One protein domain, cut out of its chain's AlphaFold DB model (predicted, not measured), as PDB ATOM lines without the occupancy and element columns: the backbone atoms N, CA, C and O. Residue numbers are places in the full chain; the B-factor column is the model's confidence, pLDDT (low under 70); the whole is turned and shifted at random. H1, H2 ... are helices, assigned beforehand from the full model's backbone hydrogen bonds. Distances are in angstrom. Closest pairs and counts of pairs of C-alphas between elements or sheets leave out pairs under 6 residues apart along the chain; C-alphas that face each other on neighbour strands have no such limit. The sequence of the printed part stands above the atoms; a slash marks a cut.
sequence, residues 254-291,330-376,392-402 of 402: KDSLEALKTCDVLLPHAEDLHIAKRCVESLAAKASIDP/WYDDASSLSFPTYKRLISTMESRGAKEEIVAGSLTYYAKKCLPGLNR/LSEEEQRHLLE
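Overview. This is residues 254 to 291, 330 to 376 and 392 to 402 of the 402 residues of an uncharacterized protein of Hordeum vulgare subsp. vulgare (UniProt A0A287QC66). Two pairs of antiparallel helices, H1 with H3 and H5 with H6, meet where H3 packs at a steep angle on H5, which lies in the middle. The short H2 lies at the turn from H1 to H3, the short H4 packs on H6, and H7 lies loosely near H5 and H6. The printed part has 96 residues and seven named helices, H1 to H7 in order, with no named strand: the class is all helix. It is compact, with a radius of gyration of the C-alphas of 13.4 A and spans of 41 by 33 by 22 A.

Along the chain. Find C-alpha 254 at (177.985, 248.881, 90.892); from there H1 runs 19.1 A to residue 266. Next come H2, residues 269 to 272, and H3, residues 275 to 287, 18.3 A. After a cut, find H4 at residues 331 to 334, then H5, residues 339 to 351, 18.2 A. H6, residues 356 to 370, is 20.8 A long; H7, residues 394 to 401, ends at C-alpha 401 (159.615, 229.983, 82.004).

Arrangement. Look at Ser 256 and Cys 279, the closest C-alphas of H1 and H3, 5.3 A apart: these helices touch at a shallow tilt of 30 degrees, opposite ways. H3 touches residues 344 to 349 of H5 at a steep tilt of 57 degrees, the closest C-alphas being Ala 284 and Met 349, 5.0 A. H5 and H6 form a helical hairpin at 6 degrees; the C-alphas of Ile 346 and Val 359 come closest, 6.8 A. H4 touches H6, with Tyr 331 and Ser 362 closest by C-alphas, 5.5 A. Every O i to N i+4 pair is within hydrogen-bond range in H3, H5, H6 and H7, and 6 of 9 in H1; H2 and H4 are too short for one.

Size, cuts and confidence. Cuts leave gaps of 12.2 A between C-alphas 291 and 330 and 16.9 A between C-alphas 376 and 392. The links printed whole are tight. Expect pLDDT under 70 at residues 290 to 291 and 372 to 376.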
ATOM      1  N   LYS A 254     178.618 248.819  89.575       95.19
ATOM      2  CA  LYS A 254     177.985 248.881  90.892       95.19
ATOM      3  C   LYS A 254     177.079 250.105  91.024       95.19
ATOM      4  O   LYS A 254     175.924 249.968  91.418       95.19
ATOM      5  N   ASP A 255     177.575 251.276  90.630       96.50
ATOM      6  CA  ASP A 255     176.820 252.524  90.765       96.50
ATOM      7  C   ASP A 255     175.653 252.584  89.768       96.50
ATOM      8  O   ASP A 255     174.566 253.037  90.121       96.50
ATOM      9  N   SER A 256     175.832 252.075  88.539       97.81
ATOM     10  CA  SER A 256     174.736 251.943  87.564       97.81
ATOM     11  C   SER A 256     173.620 251.026  88.079       97.81
ATOM     12  O   SER A 256     172.444 251.328  87.873       97.81
ATOM     13  N   LEU A 257     173.976 249.926  88.750       96.56
ATOM     14  CA  LEU A 257     173.026 248.975  89.332       96.56
ATOM     15  C   LEU A 257     172.266 249.579  90.519       96.56
ATOM     16  O   LEU A 257     171.048 249.432  90.609       96.56
ATOM     17  N   GLU A 258     172.963 250.273  91.419       95.81
ATOM     18  CA  GLU A 258     172.344 250.972  92.552       95.81
ATOM     19  C   GLU A 258     171.395 252.084  92.078       95.81
ATOM     20  O   GLU A 258     170.255 252.179  92.545       95.81
ATOM     21  N   ALA A 259     171.817 252.876  91.089       97.38
ATOM     22  CA  ALA A 259     170.978 253.900  90.478       97.38
ATOM     23  C   ALA A 259     169.737 253.297  89.801       97.38
ATOM     24  O   ALA A 259     168.639 253.835  89.948       97.38
ATOM     25  N   LEU A 260     169.882 252.156  89.117       97.00
ATOM     26  CA  LEU A 260     168.757 251.461  88.494       97.00
ATOM     27  C   LEU A 260     167.728 251.001  89.533       97.00
ATOM     28  O   LEU A 260     166.547 251.279  89.371       97.00
ATOM     29  N   LYS A 261     168.169 250.377  90.632       95.31
ATOM     30  CA  LYS A 261     167.276 249.988  91.741       95.31
ATOM     31  C   LYS A 261     166.569 251.186  92.368       95.31
ATOM     32  O   LYS A 261     165.414 251.094  92.762       95.31
ATOM     33  N   THR A 262     167.256 252.323  92.442       96.19
ATOM     34  CA  THR A 262     166.685 253.567  92.970       96.19
ATOM     35  C   THR A 262     165.575 254.126  92.072       96.19
ATOM     36  O   THR A 262     164.689 254.825  92.559       96.19
ATOM     37  N   CYS A 263     165.575 253.809  90.774       96.50
ATOM     38  CA  CYS A 263     164.524 254.261  89.862       96.50
ATOM     39  C   CYS A 263     163.149 253.680  90.220       96.50
ATOM     40  O   CYS A 263     162.157 254.383  90.044       96.50
ATOM     41  N   ASP A 264     163.083 252.459  90.772       91.88
ATOM     42  CA  ASP A 264     161.822 251.764  91.082       91.88
ATOM     43  C   ASP A 264     160.929 252.571  92.050       91.88
ATOM     44  O   ASP A 264     159.708 252.574  91.910       91.88
ATOM     45  N   VAL A 265     161.520 253.314  92.995       93.44
ATOM     46  CA  VAL A 265     160.780 254.144  93.973       93.44
ATOM     47  C   VAL A 265     160.503 255.575  93.493       93.44
ATOM     48  O   VAL A 265     159.881 256.353  94.214       93.44
ATOM     49  N   LEU A 266     160.970 255.942  92.294       94.94
ATOM     50  CA  LEU A 266     160.849 257.289  91.715       94.94
ATOM     51  C   LEU A 266     160.067 257.309  90.397       94.94
ATOM     52  O   LEU A 266     160.057 258.323  89.695       94.94
ATOM     53  N   LEU A 267     159.406 256.209  90.043       93.19
ATOM     54  CA  LEU A 267     158.516 256.164  88.886       93.19
ATOM     55  C   LEU A 267     157.311 257.110  89.082       93.19
ATOM     56  O   LEU A 267     156.802 257.214  90.199       93.19
ATOM     57  N   PRO A 268     156.838 257.805  88.025       95.44
ATOM     58  CA  PRO A 268     157.311 257.751  86.633       95.44
ATOM     59  C   PRO A 268     158.529 258.649  86.326       95.44
ATOM     60  O   PRO A 268     159.187 258.437  85.312       95.44
ATOM     61  N   HIS A 269     158.887 259.584  87.214       96.81
ATOM     62  CA  HIS A 269     159.917 260.612  86.982       96.81
ATOM     63  C   HIS A 269     161.245 260.058  86.441       96.81
ATOM     64  O   HIS A 269     161.841 260.630  85.529       96.81
ATOM     65  N   ALA A 270     161.720 258.931  86.982       96.94
ATOM     66  CA  ALA A 270     162.980 258.329  86.547       96.94
ATOM     67  C   ALA A 270     162.940 257.769  85.106       96.94
ATOM     68  O   ALA A 270     163.984 257.719  84.445       96.94
ATOM     69  N   GLU A 271     161.772 257.354  84.605       95.88
ATOM     70  CA  GLU A 271     161.590 256.884  83.222       95.88
ATOM     71  C   GLU A 271     161.456 258.043  82.241       95.88
ATOM     72  O   GLU A 271     162.094 258.019  81.183       95.88
ATOM     73  N   ASP A 272     160.702 259.075  82.623       97.44
ATOM     74  CA  ASP A 272     160.524 260.289  81.821       97.44
ATOM     75  C   ASP A 272     161.871 260.989  81.582       97.44
ATOM     76  O   ASP A 272     162.167 261.446  80.481       97.44
ATOM     77  N   LEU A 273     162.752 260.961  82.589       97.88
ATOM     78  CA  LEU A 273     164.133 261.452  82.512       97.88
ATOM     79  C   LEU A 273     165.128 260.459  81.889       97.88
ATOM     80  O   LEU A 273     166.337 260.717  81.839       97.88
ATOM     81  N   HIS A 274     164.647 259.297  81.449       97.88
ATOM     82  CA  HIS A 274     165.437 258.219  80.853       97.88
ATOM     83  C   HIS A 274     166.621 257.751  81.718       97.88
ATOM     84  O   HIS A 274     167.630 257.268  81.197       97.88
ATOM     85  N   ILE A 275     166.524 257.873  83.043       98.31
ATOM     86  CA  ILE A 275     167.583 257.451  83.971       98.31
ATOM     87  C   ILE A 275     167.673 255.924  83.967       98.31
ATOM     88  O   ILE A 275     168.741 255.368  83.703       98.31
ATOM     89  N   ALA A 276     166.537 255.246  84.163       97.31
ATOM     90  CA  ALA A 276     166.465 253.787  84.178       97.31
ATOM     91  C   ALA A 276     166.961 253.183  82.855       97.31
ATOM     92  O   ALA A 276     167.816 252.296  82.854       97.31
ATOM     93  N   LYS A 277     166.502 253.728  81.720       97.44
ATOM     94  CA  LYS A 277     166.947 253.318  80.381       97.44
ATOM     95  C   LYS A 277     168.467 253.428  80.223       97.44
ATOM     96  O   LYS A 277     169.102 252.455  79.824       97.44
ATOM     97  N   ARG A 278     169.062 254.575  80.574       98.25
ATOM     98  CA  ARG A 278     170.519 254.780  80.479       98.25
ATOM     99  C   ARG A 278     171.301 253.831  81.388       98.25
ATOM    100  O   ARG A 278     172.339 253.316  80.971       98.25
ATOM    101  N   CYS A 279     170.807 253.552  82.596       98.19
ATOM    102  CA  CYS A 279     171.407 252.551  83.481       98.19
ATOM    103  C   CYS A 279     171.357 251.142  82.876       98.19
ATOM    104  O   CYS A 279     172.381 250.462  82.844       98.19
ATOM    105  N   VAL A 280     170.202 250.716  82.355       98.12
ATOM    106  CA  VAL A 280     170.040 249.406  81.702       98.12
ATOM    107  C   VAL A 280     170.973 249.273  80.499       98.12
ATOM    108  O   VAL A 280     171.673 248.274  80.370       98.12
ATOM    109  N   GLU A 281     171.048 250.296  79.650       97.31
ATOM    110  CA  GLU A 281     171.952 250.325  78.499       97.31
ATOM    111  C   GLU A 281     173.430 250.256  78.908       97.31
ATOM    112  O   GLU A 281     174.212 249.536  78.283       97.31
ATOM    113  N   SER A 282     173.809 250.972  79.970       97.12
ATOM    114  CA  SER A 282     175.153 250.958  80.560       97.12
ATOM    115  C   SER A 282     175.534 249.578  81.102       97.12
ATOM    116  O   SER A 282     176.648 249.108  80.847       97.12
ATOM    117  N   LEU A 283     174.626 248.926  81.832       96.62
ATOM    118  CA  LEU A 283     174.822 247.583  82.383       96.62
ATOM    119  C   LEU A 283     174.885 246.545  81.262       96.62
ATOM    120  O   LEU A 283     175.847 245.785  81.196       96.62
ATOM    121  N   ALA A 284     173.936 246.569  80.324       96.00
ATOM    122  CA  ALA A 284     173.921 245.667  79.177       96.00
ATOM    123  C   ALA A 284     175.219 245.765  78.365       96.00
ATOM    124  O   ALA A 284     175.802 244.744  78.006       96.00
ATOM    125  N   ALA A 285     175.715 246.985  78.123       92.94
ATOM    126  CA  ALA A 285     176.982 247.196  77.432       92.94
ATOM    127  C   ALA A 285     178.167 246.559  78.170       92.94
ATOM    128  O   ALA A 285     179.003 245.950  77.517       92.94
ATOM    129  N   LYS A 286     178.233 246.669  79.505       91.31
ATOM    130  CA  LYS A 286     179.312 246.085  80.325       91.31
ATOM    131  C   LYS A 286     179.222 244.561  80.421       91.31
ATOM    132  O   LYS A 286     180.246 243.895  80.324       91.31
ATOM    133  N   ALA A 287     178.016 244.016  80.577       90.62
ATOM    134  CA  ALA A 287     177.773 242.574  80.660       90.62
ATOM    135  C   ALA A 287     178.013 241.844  79.326       90.62
ATOM    136  O   ALA A 287     178.294 240.651  79.319       90.62
ATOM    137  N   SER A 288     177.911 242.558  78.200       87.00
ATOM    138  CA  SER A 288     178.102 241.990  76.857       87.00
ATOM    139  C   SER A 288     179.564 241.988  76.389       87.00
ATOM    140  O   SER A 288     179.840 241.537  75.278       87.00
ATOM    141  N   ILE A 289     180.504 242.510  77.187       80.44
ATOM    142  CA  ILE A 289     181.929 242.522  76.831       80.44
ATOM    143  C   ILE A 289     182.481 241.104  76.951       80.44
ATOM    144  O   ILE A 289     182.385 240.485  78.005       80.44
ATOM    145  N   ASP A 290     183.088 240.612  75.871       64.44
ATOM    146  CA  ASP A 290     183.748 239.312  75.850       64.44
ATOM    147  C   ASP A 290     185.014 239.334  76.730       64.44
ATOM    148  O   ASP A 290     185.946 240.088  76.412       64.44
ATOM    149  N   PRO A 291     185.083 238.528  77.809       59.03
ATOM    150  CA  PRO A 291     186.265 238.458  78.669       59.03
ATOM    151  C   PRO A 291     187.538 238.067  77.905       59.03
ATOM    152  O   PRO A 291     188.632 238.474  78.288       59.03
ATOM    153  N   TRP A 330     178.759 238.941  87.068       91.44
ATOM    154  CA  TRP A 330     177.672 239.895  87.273       91.44
ATOM    155  C   TRP A 330     176.310 239.243  87.565       91.44
ATOM    156  O   TRP A 330     175.330 239.955  87.801       91.44
ATOM    157  N   TYR A 331     176.202 237.910  87.528       92.81
ATOM    158  CA  TYR A 331     174.909 237.223  87.630       92.81
ATOM    159  C   TYR A 331     174.243 237.438  88.989       92.81
ATOM    160  O   TYR A 331     173.039 237.701  89.044       92.81
ATOM    161  N   ASP A 332     175.007 237.378  90.084       91.19
ATOM    162  CA  ASP A 332     174.448 237.600  91.422       91.19
ATOM    163  C   ASP A 332     173.896 239.024  91.568       91.19
ATOM    164  O   ASP A 332     172.753 239.215  91.993       91.19
ATOM    165  N   ASP A 333     174.652 240.008  91.085       93.19
ATOM    166  CA  ASP A 333     174.254 241.410  91.047       93.19
ATOM    167  C   ASP A 333     172.973 241.623  90.231       93.19
ATOM    168  O   ASP A 333     171.999 242.178  90.745       93.19
ATOM    169  N   ALA A 334     172.911 241.149  88.985       93.31
ATOM    170  CA  ALA A 334     171.711 241.303  88.159       93.31
ATOM    171  C   ALA A 334     170.503 240.550  88.729       93.31
ATOM    172  O   ALA A 334     169.375 241.026  88.619       93.31
ATOM    173  N   SER A 335     170.725 239.423  89.408       93.44
ATOM    174  CA  SER A 335     169.651 238.664  90.059       93.44
ATOM    175  C   SER A 335     169.032 239.340  91.280       93.44
ATOM    176  O   SER A 335     168.034 238.865  91.812       93.44
ATOM    177  N   SER A 336     169.611 240.450  91.734       92.69
ATOM    178  CA  SER A 336     169.014 241.294  92.769       92.69
ATOM    179  C   SER A 336     168.032 242.342  92.222       92.69
ATOM    180  O   SER A 336     167.456 243.093  93.009       92.69
ATOM    181  N   LEU A 337     167.860 242.427  90.898       93.44
ATOM    182  CA  LEU A 337     166.865 243.285  90.255       93.44
ATOM    183  C   LEU A 337     165.467 242.656  90.326       93.44
ATOM    184  O   LEU A 337     165.312 241.432  90.251       93.44
ATOM    185  N   SER A 338     164.444 243.509  90.406       91.56
ATOM    186  CA  SER A 338     163.051 243.099  90.213       91.56
ATOM    187  C   SER A 338     162.870 242.463  88.831       91.56
ATOM    188  O   SER A 338     163.588 242.801  87.886       91.56
ATOM    189  N   PHE A 339     161.921 241.537  88.693       91.81
ATOM    190  CA  PHE A 339     161.721 240.820  87.433       91.81
ATOM    191  C   PHE A 339     161.466 241.741  86.228       91.81
ATOM    192  O   PHE A 339     162.120 241.539  85.202       91.81
ATOM    193  N   PRO A 340     160.629 242.798  86.318       92.25
ATOM    194  CA  PRO A 340     160.444 243.732  85.206       92.25
ATOM    195  C   PRO A 340     161.754 244.400  84.765       92.25
ATOM    196  O   PRO A 340     162.032 244.520  83.571       92.25
ATOM    197  N   THR A 341     162.589 244.799  85.724       93.56
ATOM    198  CA  THR A 341     163.864 245.474  85.468       93.56
ATOM    199  C   THR A 341     164.925 244.504  84.945       93.56
ATOM    200  O   THR A 341     165.638 244.824  83.993       93.56
ATOM    201  N   TYR A 342     164.985 243.287  85.491       95.75
ATOM    202  CA  TYR A 342     165.847 242.216  84.995       95.75
ATOM    203  C   TYR A 342     165.485 241.824  83.556       95.75
ATOM    204  O   TYR A 342     166.357 241.767  82.692       95.75
ATOM    205  N   LYS A 343     164.193 241.653  83.257       95.50
ATOM    206  CA  LYS A 343     163.710 241.375  81.899       95.50
ATOM    207  C   LYS A 343     164.147 242.463  80.914       95.50
ATOM    208  O   LYS A 343     164.658 242.145  79.845       95.50
ATOM    209  N   ARG A 344     164.019 243.746  81.281       96.56
ATOM    210  CA  ARG A 344     164.503 244.869  80.454       96.56
ATOM    211  C   ARG A 344     166.007 244.806  80.203       96.56
ATOM    212  O   ARG A 344     166.439 245.110  79.091       96.56
ATOM    213  N   LEU A 345     166.793 244.415  81.207       97.06
ATOM    214  CA  LEU A 345     168.234 244.211  81.055       97.06
ATOM    215  C   LEU A 345     168.533 243.122  80.024       97.06
ATOM    216  O   LEU A 345     169.274 243.390  79.079       97.06
ATOM    217  N   ILE A 346     167.908 241.950  80.154       96.62
ATOM    218  CA  ILE A 346     168.099 240.832  79.221       96.62
ATOM    219  C   ILE A 346     167.683 241.213  77.798       96.62
ATOM    220  O   ILE A 346     168.499 241.104  76.886       96.62
ATOM    221  N   SER A 347     166.494 241.791  77.605       96.69
ATOM    222  CA  SER A 347     166.054 242.237  76.274       96.69
ATOM    223  C   SER A 347     166.990 243.289  75.663       96.69
ATOM    224  O   SER A 347     167.240 243.296  74.456       96.69
ATOM    225  N   THR A 348     167.561 244.176  76.485       97.12
ATOM    226  CA  THR A 348     168.544 245.161  76.010       97.12
ATOM    227  C   THR A 348     169.859 244.491  75.612       97.12
ATOM    228  O   THR A 348     170.451 244.877  74.604       97.12
ATOM    229  N   MET A 349     170.315 243.479  76.354       94.75
ATOM    230  CA  MET A 349     171.497 242.686  76.002       94.75
ATOM    231  C   MET A 349     171.305 241.929  74.682       94.75
ATOM    232  O   MET A 349     172.171 241.995  73.811       94.75
ATOM    233  N   GLU A 350     170.154 241.286  74.490       94.06
ATOM    234  CA  GLU A 350     169.808 240.580  73.249       94.06
ATOM    235  C   GLU A 350     169.810 241.529  72.047       94.06
ATOM    236  O   GLU A 350     170.455 241.256  71.035       94.06
ATOM    237  N   SER A 351     169.189 242.708  72.183       94.31
ATOM    238  CA  SER A 351     169.172 243.727  71.121       94.31
ATOM    239  C   SER A 351     170.566 244.250  70.738       94.31
ATOM    240  O   SER A 351     170.752 244.793  69.650       94.31
ATOM    241  N   ARG A 352     171.554 244.080  71.626       90.06
ATOM    242  CA  ARG A 352     172.957 244.470  71.432       90.06
ATOM    243  C   ARG A 352     173.835 243.326  70.922       90.06
ATOM    244  O   ARG A 352     175.032 243.534  70.745       90.06
ATOM    245  N   GLY A 353     173.264 242.147  70.676       88.38
ATOM    246  CA  GLY A 353     173.997 240.982  70.187       88.38
ATOM    247  C   GLY A 353     174.845 240.298  71.258       88.38
ATOM    248  O   GLY A 353     175.908 239.764  70.939       88.38
ATOM    249  N   ALA A 354     174.416 240.326  72.525       89.19
ATOM    250  CA  ALA A 354     175.049 239.519  73.565       89.19
ATOM    251  C   ALA A 354     175.039 238.028  73.178       89.19
ATOM    252  O   ALA A 354     174.070 237.534  72.602       89.19
ATOM    253  N   LYS A 355     176.116 237.300  73.506       88.38
ATOM    254  CA  LYS A 355     176.212 235.856  73.235       88.38
ATOM    255  C   LYS A 355     175.070 235.119  73.943       88.38
ATOM    256  O   LYS A 355     174.874 235.310  75.145       88.38
ATOM    257  N   GLU A 356     174.384 234.230  73.224       90.25
ATOM    258  CA  GLU A 356     173.263 233.439  73.762       90.25
ATOM    259  C   GLU A 356     173.654 232.672  75.034       90.25
ATOM    260  O   GLU A 356     172.877 232.602  75.979       90.25
ATOM    261  N   GLU A 357     174.890 232.173  75.111       89.50
ATOM    262  CA  GLU A 357     175.416 231.463  76.284       89.50
ATOM    263  C   GLU A 357     175.448 232.332  77.554       89.50
ATOM    264  O   GLU A 357     175.158 231.846  78.649       89.50
ATOM    265  N   ILE A 358     175.769 233.623  77.416       89.12
ATOM    266  CA  ILE A 358     175.825 234.577  78.535       89.12
ATOM    267  C   ILE A 358     174.406 234.887  79.020       89.12
ATOM    268  O   ILE A 358     174.129 234.878  80.220       89.12
ATOM    269  N   VAL A 359     173.486 235.119  78.080       92.12
ATOM    270  CA  VAL A 359     172.072 235.364  78.388       92.12
ATOM    271  C   VAL A 359     171.455 234.140  79.068       92.12
ATOM    272  O   VAL A 359     170.897 234.257  80.159       92.12
ATOM    273  N   ALA A 360     171.635 232.949  78.492       91.94
ATOM    274  CA  ALA A 360     171.129 231.692  79.037       91.94
ATOM    275  C   ALA A 360     171.716 231.374  80.422       91.94
ATOM    276  O   ALA A 360     170.995 230.914  81.315       91.94
ATOM    277  N   GLY A 361     173.010 231.641  80.629       91.75
ATOM    278  CA  GLY A 361     173.669 231.481  81.922       91.75
ATOM    279  C   GLY A 361     173.054 232.373  83.002       91.75
ATOM    280  O   GLY A 361     172.706 231.878  84.077       91.75
ATOM    281  N   SER A 362     172.855 233.659  82.694       93.69
ATOM    282  CA  SER A 362     172.229 234.620  83.608       93.69
ATOM    283  C   SER A 362     170.780 234.239  83.924       93.69
ATOM    284  O   SER A 362     170.412 234.178  85.097       93.69
ATOM    285  N   LEU A 363     169.981 233.893  82.907       94.06
ATOM    286  CA  LEU A 363     168.588 233.455  83.074       94.06
ATOM    287  C   LEU A 363     168.493 232.221  83.974       94.06
ATOM    288  O   LEU A 363     167.687 232.175  84.904       94.06
ATOM    289  N   THR A 364     169.368 231.237  83.747       93.00
ATOM    290  CA  THR A 364     169.441 230.024  84.572       93.00
ATOM    291  C   THR A 364     169.779 230.361  86.025       93.00
ATOM    292  O   THR A 364     169.209 229.773  86.948       93.00
ATOM    293  N   TYR A 365     170.703 231.300  86.246       92.69
ATOM    294  CA  TYR A 365     171.066 231.763  87.583       92.69
ATOM    295  C   TYR A 365     169.890 232.476  88.270       92.69
ATOM    296  O   TYR A 365     169.535 232.125  89.398       92.69
ATOM    297  N   TYR A 366     169.239 233.412  87.572       92.81
ATOM    298  CA  TYR A 366     168.072 234.149  88.058       92.81
ATOM    299  C   TYR A 366     166.938 233.197  88.455       92.81
ATOM    300  O   TYR A 366     166.446 233.234  89.583       92.81
ATOM    301  N   ALA A 367     166.594 232.258  87.570       91.69
ATOM    302  CA  ALA A 367     165.568 231.252  87.813       91.69
ATOM    303  C   ALA A 367     165.880 230.383  89.038       91.69
ATOM    304  O   ALA A 367     165.002 230.149  89.868       91.69
ATOM    305  N   LYS A 368     167.132 229.938  89.213       88.88
ATOM    306  CA  LYS A 368     167.536 229.158  90.397       88.88
ATOM    307  C   LYS A 368     167.368 229.925  91.709       88.88
ATOM    308  O   LYS A 368     167.045 229.303  92.721       88.88
ATOM    309  N   LYS A 369     167.602 231.240  91.697       87.75
ATOM    310  CA  LYS A 369     167.490 232.110  92.877       87.75
ATOM    311  C   LYS A 369     166.032 232.432  93.219       87.75
ATOM    312  O   LYS A 369     165.673 232.443  94.393       87.75
ATOM    313  N   CYS A 370     165.206 232.654  92.201       83.44
ATOM    314  CA  CYS A 370     163.847 233.168  92.346       83.44
ATOM    315  C   CYS A 370     162.746 232.094  92.370       83.44
ATOM    316  O   CYS A 370     161.661 232.357  92.890       83.44
ATOM    317  N   LEU A 371     162.997 230.889  91.835       82.00
ATOM    318  CA  LEU A 371     162.013 229.803  91.791       82.00
ATOM    319  C   LEU A 371     162.197 228.822  92.966       82.00
ATOM    320  O   LEU A 371     163.190 228.077  93.004       82.00
ATOM    321  N   PRO A 372     161.233 228.744  93.909       63.16
ATOM    322  CA  PRO A 372     161.273 227.827  95.045       63.16
ATOM    323  C   PRO A 372     161.040 226.376  94.585       63.16
ATOM    324  O   PRO A 372     159.957 225.816  94.697       63.16
ATOM    325  N   GLY A 373     162.073 225.746  94.031       59.03
ATOM    326  CA  GLY A 373     162.013 224.362  93.547       59.03
ATOM    327  C   GLY A 373     163.264 223.906  92.801       59.03
ATOM    328  O   GLY A 373     163.644 222.739  92.893       59.03
ATOM    329  N   LEU A 374     163.969 224.832  92.143       57.94
ATOM    330  CA  LEU A 374     165.193 224.529  91.392       57.94
ATOM    331  C   LEU A 374     166.432 224.350  92.289       57.94
ATOM    332  O   LEU A 374     167.351 223.620  91.926       57.94
ATOM    333  N   ASN A 375     166.436 224.933  93.491       51.78
ATOM    334  CA  ASN A 375     167.569 224.862  94.424       51.78
ATOM    335  C   ASN A 375     167.630 223.537  95.229       51.78
ATOM    336  O   ASN A 375     168.641 223.193  95.837       51.78
ATOM    337  N   ARG A 376     166.554 222.730  95.219       48.50
ATOM    338  CA  ARG A 376     166.428 221.516  96.055       48.50
ATOM    339  C   ARG A 376     167.259 220.321  95.559       48.50
ATOM    340  O   ARG A 376     167.437 219.365  96.306       48.50
ATOM    341  N   LEU A 392     159.096 235.229  93.187       71.69
ATOM    342  CA  LEU A 392     158.311 235.772  92.076       71.69
ATOM    343  C   LEU A 392     156.833 235.404  92.239       71.69
ATOM    344  O   LEU A 392     156.531 234.295  92.699       71.69
ATOM    345  N   SER A 393     155.937 236.297  91.814       78.88
ATOM    346  CA  SER A 393     154.503 235.993  91.668       78.88
ATOM    347  C   SER A 393     154.271 234.884  90.633       78.88
ATOM    348  O   SER A 393     155.119 234.656  89.771       78.88
ATOM    349  N   GLU A 394     153.136 234.175  90.685       76.50
ATOM    350  CA  GLU A 394     152.855 233.080  89.737       76.50
ATOM    351  C   GLU A 394     152.887 233.547  88.271       76.50
ATOM    352  O   GLU A 394     153.362 232.816  87.399       76.50
ATOM    353  N   GLU A 395     152.434 234.771  87.993       77.75
ATOM    354  CA  GLU A 395     152.504 235.391  86.669       77.75
ATOM    355  C   GLU A 395     153.950 235.632  86.218       77.75
ATOM    356  O   GLU A 395     154.313 235.291  85.090       77.75
ATOM    357  N   GLU A 396     154.800 236.173  87.093       83.56
ATOM    358  CA  GLU A 396     156.222 236.391  86.797       83.56
ATOM    359  C   GLU A 396     156.980 235.068  86.637       83.56
ATOM    360  O   GLU A 396     157.859 234.959  85.786       83.56
ATOM    361  N   GLN A 397     156.618 234.037  87.409       77.56
ATOM    362  CA  GLN A 397     157.180 232.694  87.260       77.56
ATOM    363  C   GLN A 397     156.850 232.094  85.893       77.56
ATOM    364  O   GLN A 397     157.738 231.534  85.256       77.56
ATOM    365  N   ARG A 398     155.598 232.219  85.425       77.00
ATOM    366  CA  ARG A 398     155.209 231.771  84.078       77.00
ATOM    367  C   ARG A 398     155.985 232.521  83.006       77.00
ATOM    368  O   ARG A 398     156.569 231.881  82.144       77.00
ATOM    369  N   HIS A 399     156.074 233.845  83.116       80.00
ATOM    370  CA  HIS A 399     156.800 234.653  82.140       80.00
ATOM    371  C   HIS A 399     158.312 234.357  82.127       80.00
ATOM    372  O   HIS A 399     158.954 234.512  81.098       80.00
ATOM    373  N   LEU A 400     158.919 233.972  83.250       81.69
ATOM    374  CA  LEU A 400     160.329 233.567  83.265       81.69
ATOM    375  C   LEU A 400     160.560 232.197  82.596       81.69
ATOM    376  O   LEU A 400     161.678 231.910  82.175       81.69
ATOM    377  N   LEU A 401     159.543 231.330  82.578       78.75
ATOM    378  CA  LEU A 401     159.615 229.983  82.004       78.75
ATOM    379  C   LEU A 401     159.302 229.946  80.502       78.75
ATOM    380  O   LEU A 401     159.761 229.021  79.828       78.75
ATOM    381  N   GLU A 402     158.491 230.888  80.026       72.62
ATOM    382  CA  GLU A 402     158.238 231.167  78.604       72.62
ATOM    383  C   GLU A 402     159.430 231.875  77.956       72.62
ATOM    384  O   GLU A 402     159.785 231.468  76.825       72.62
TER     385      GLU A 402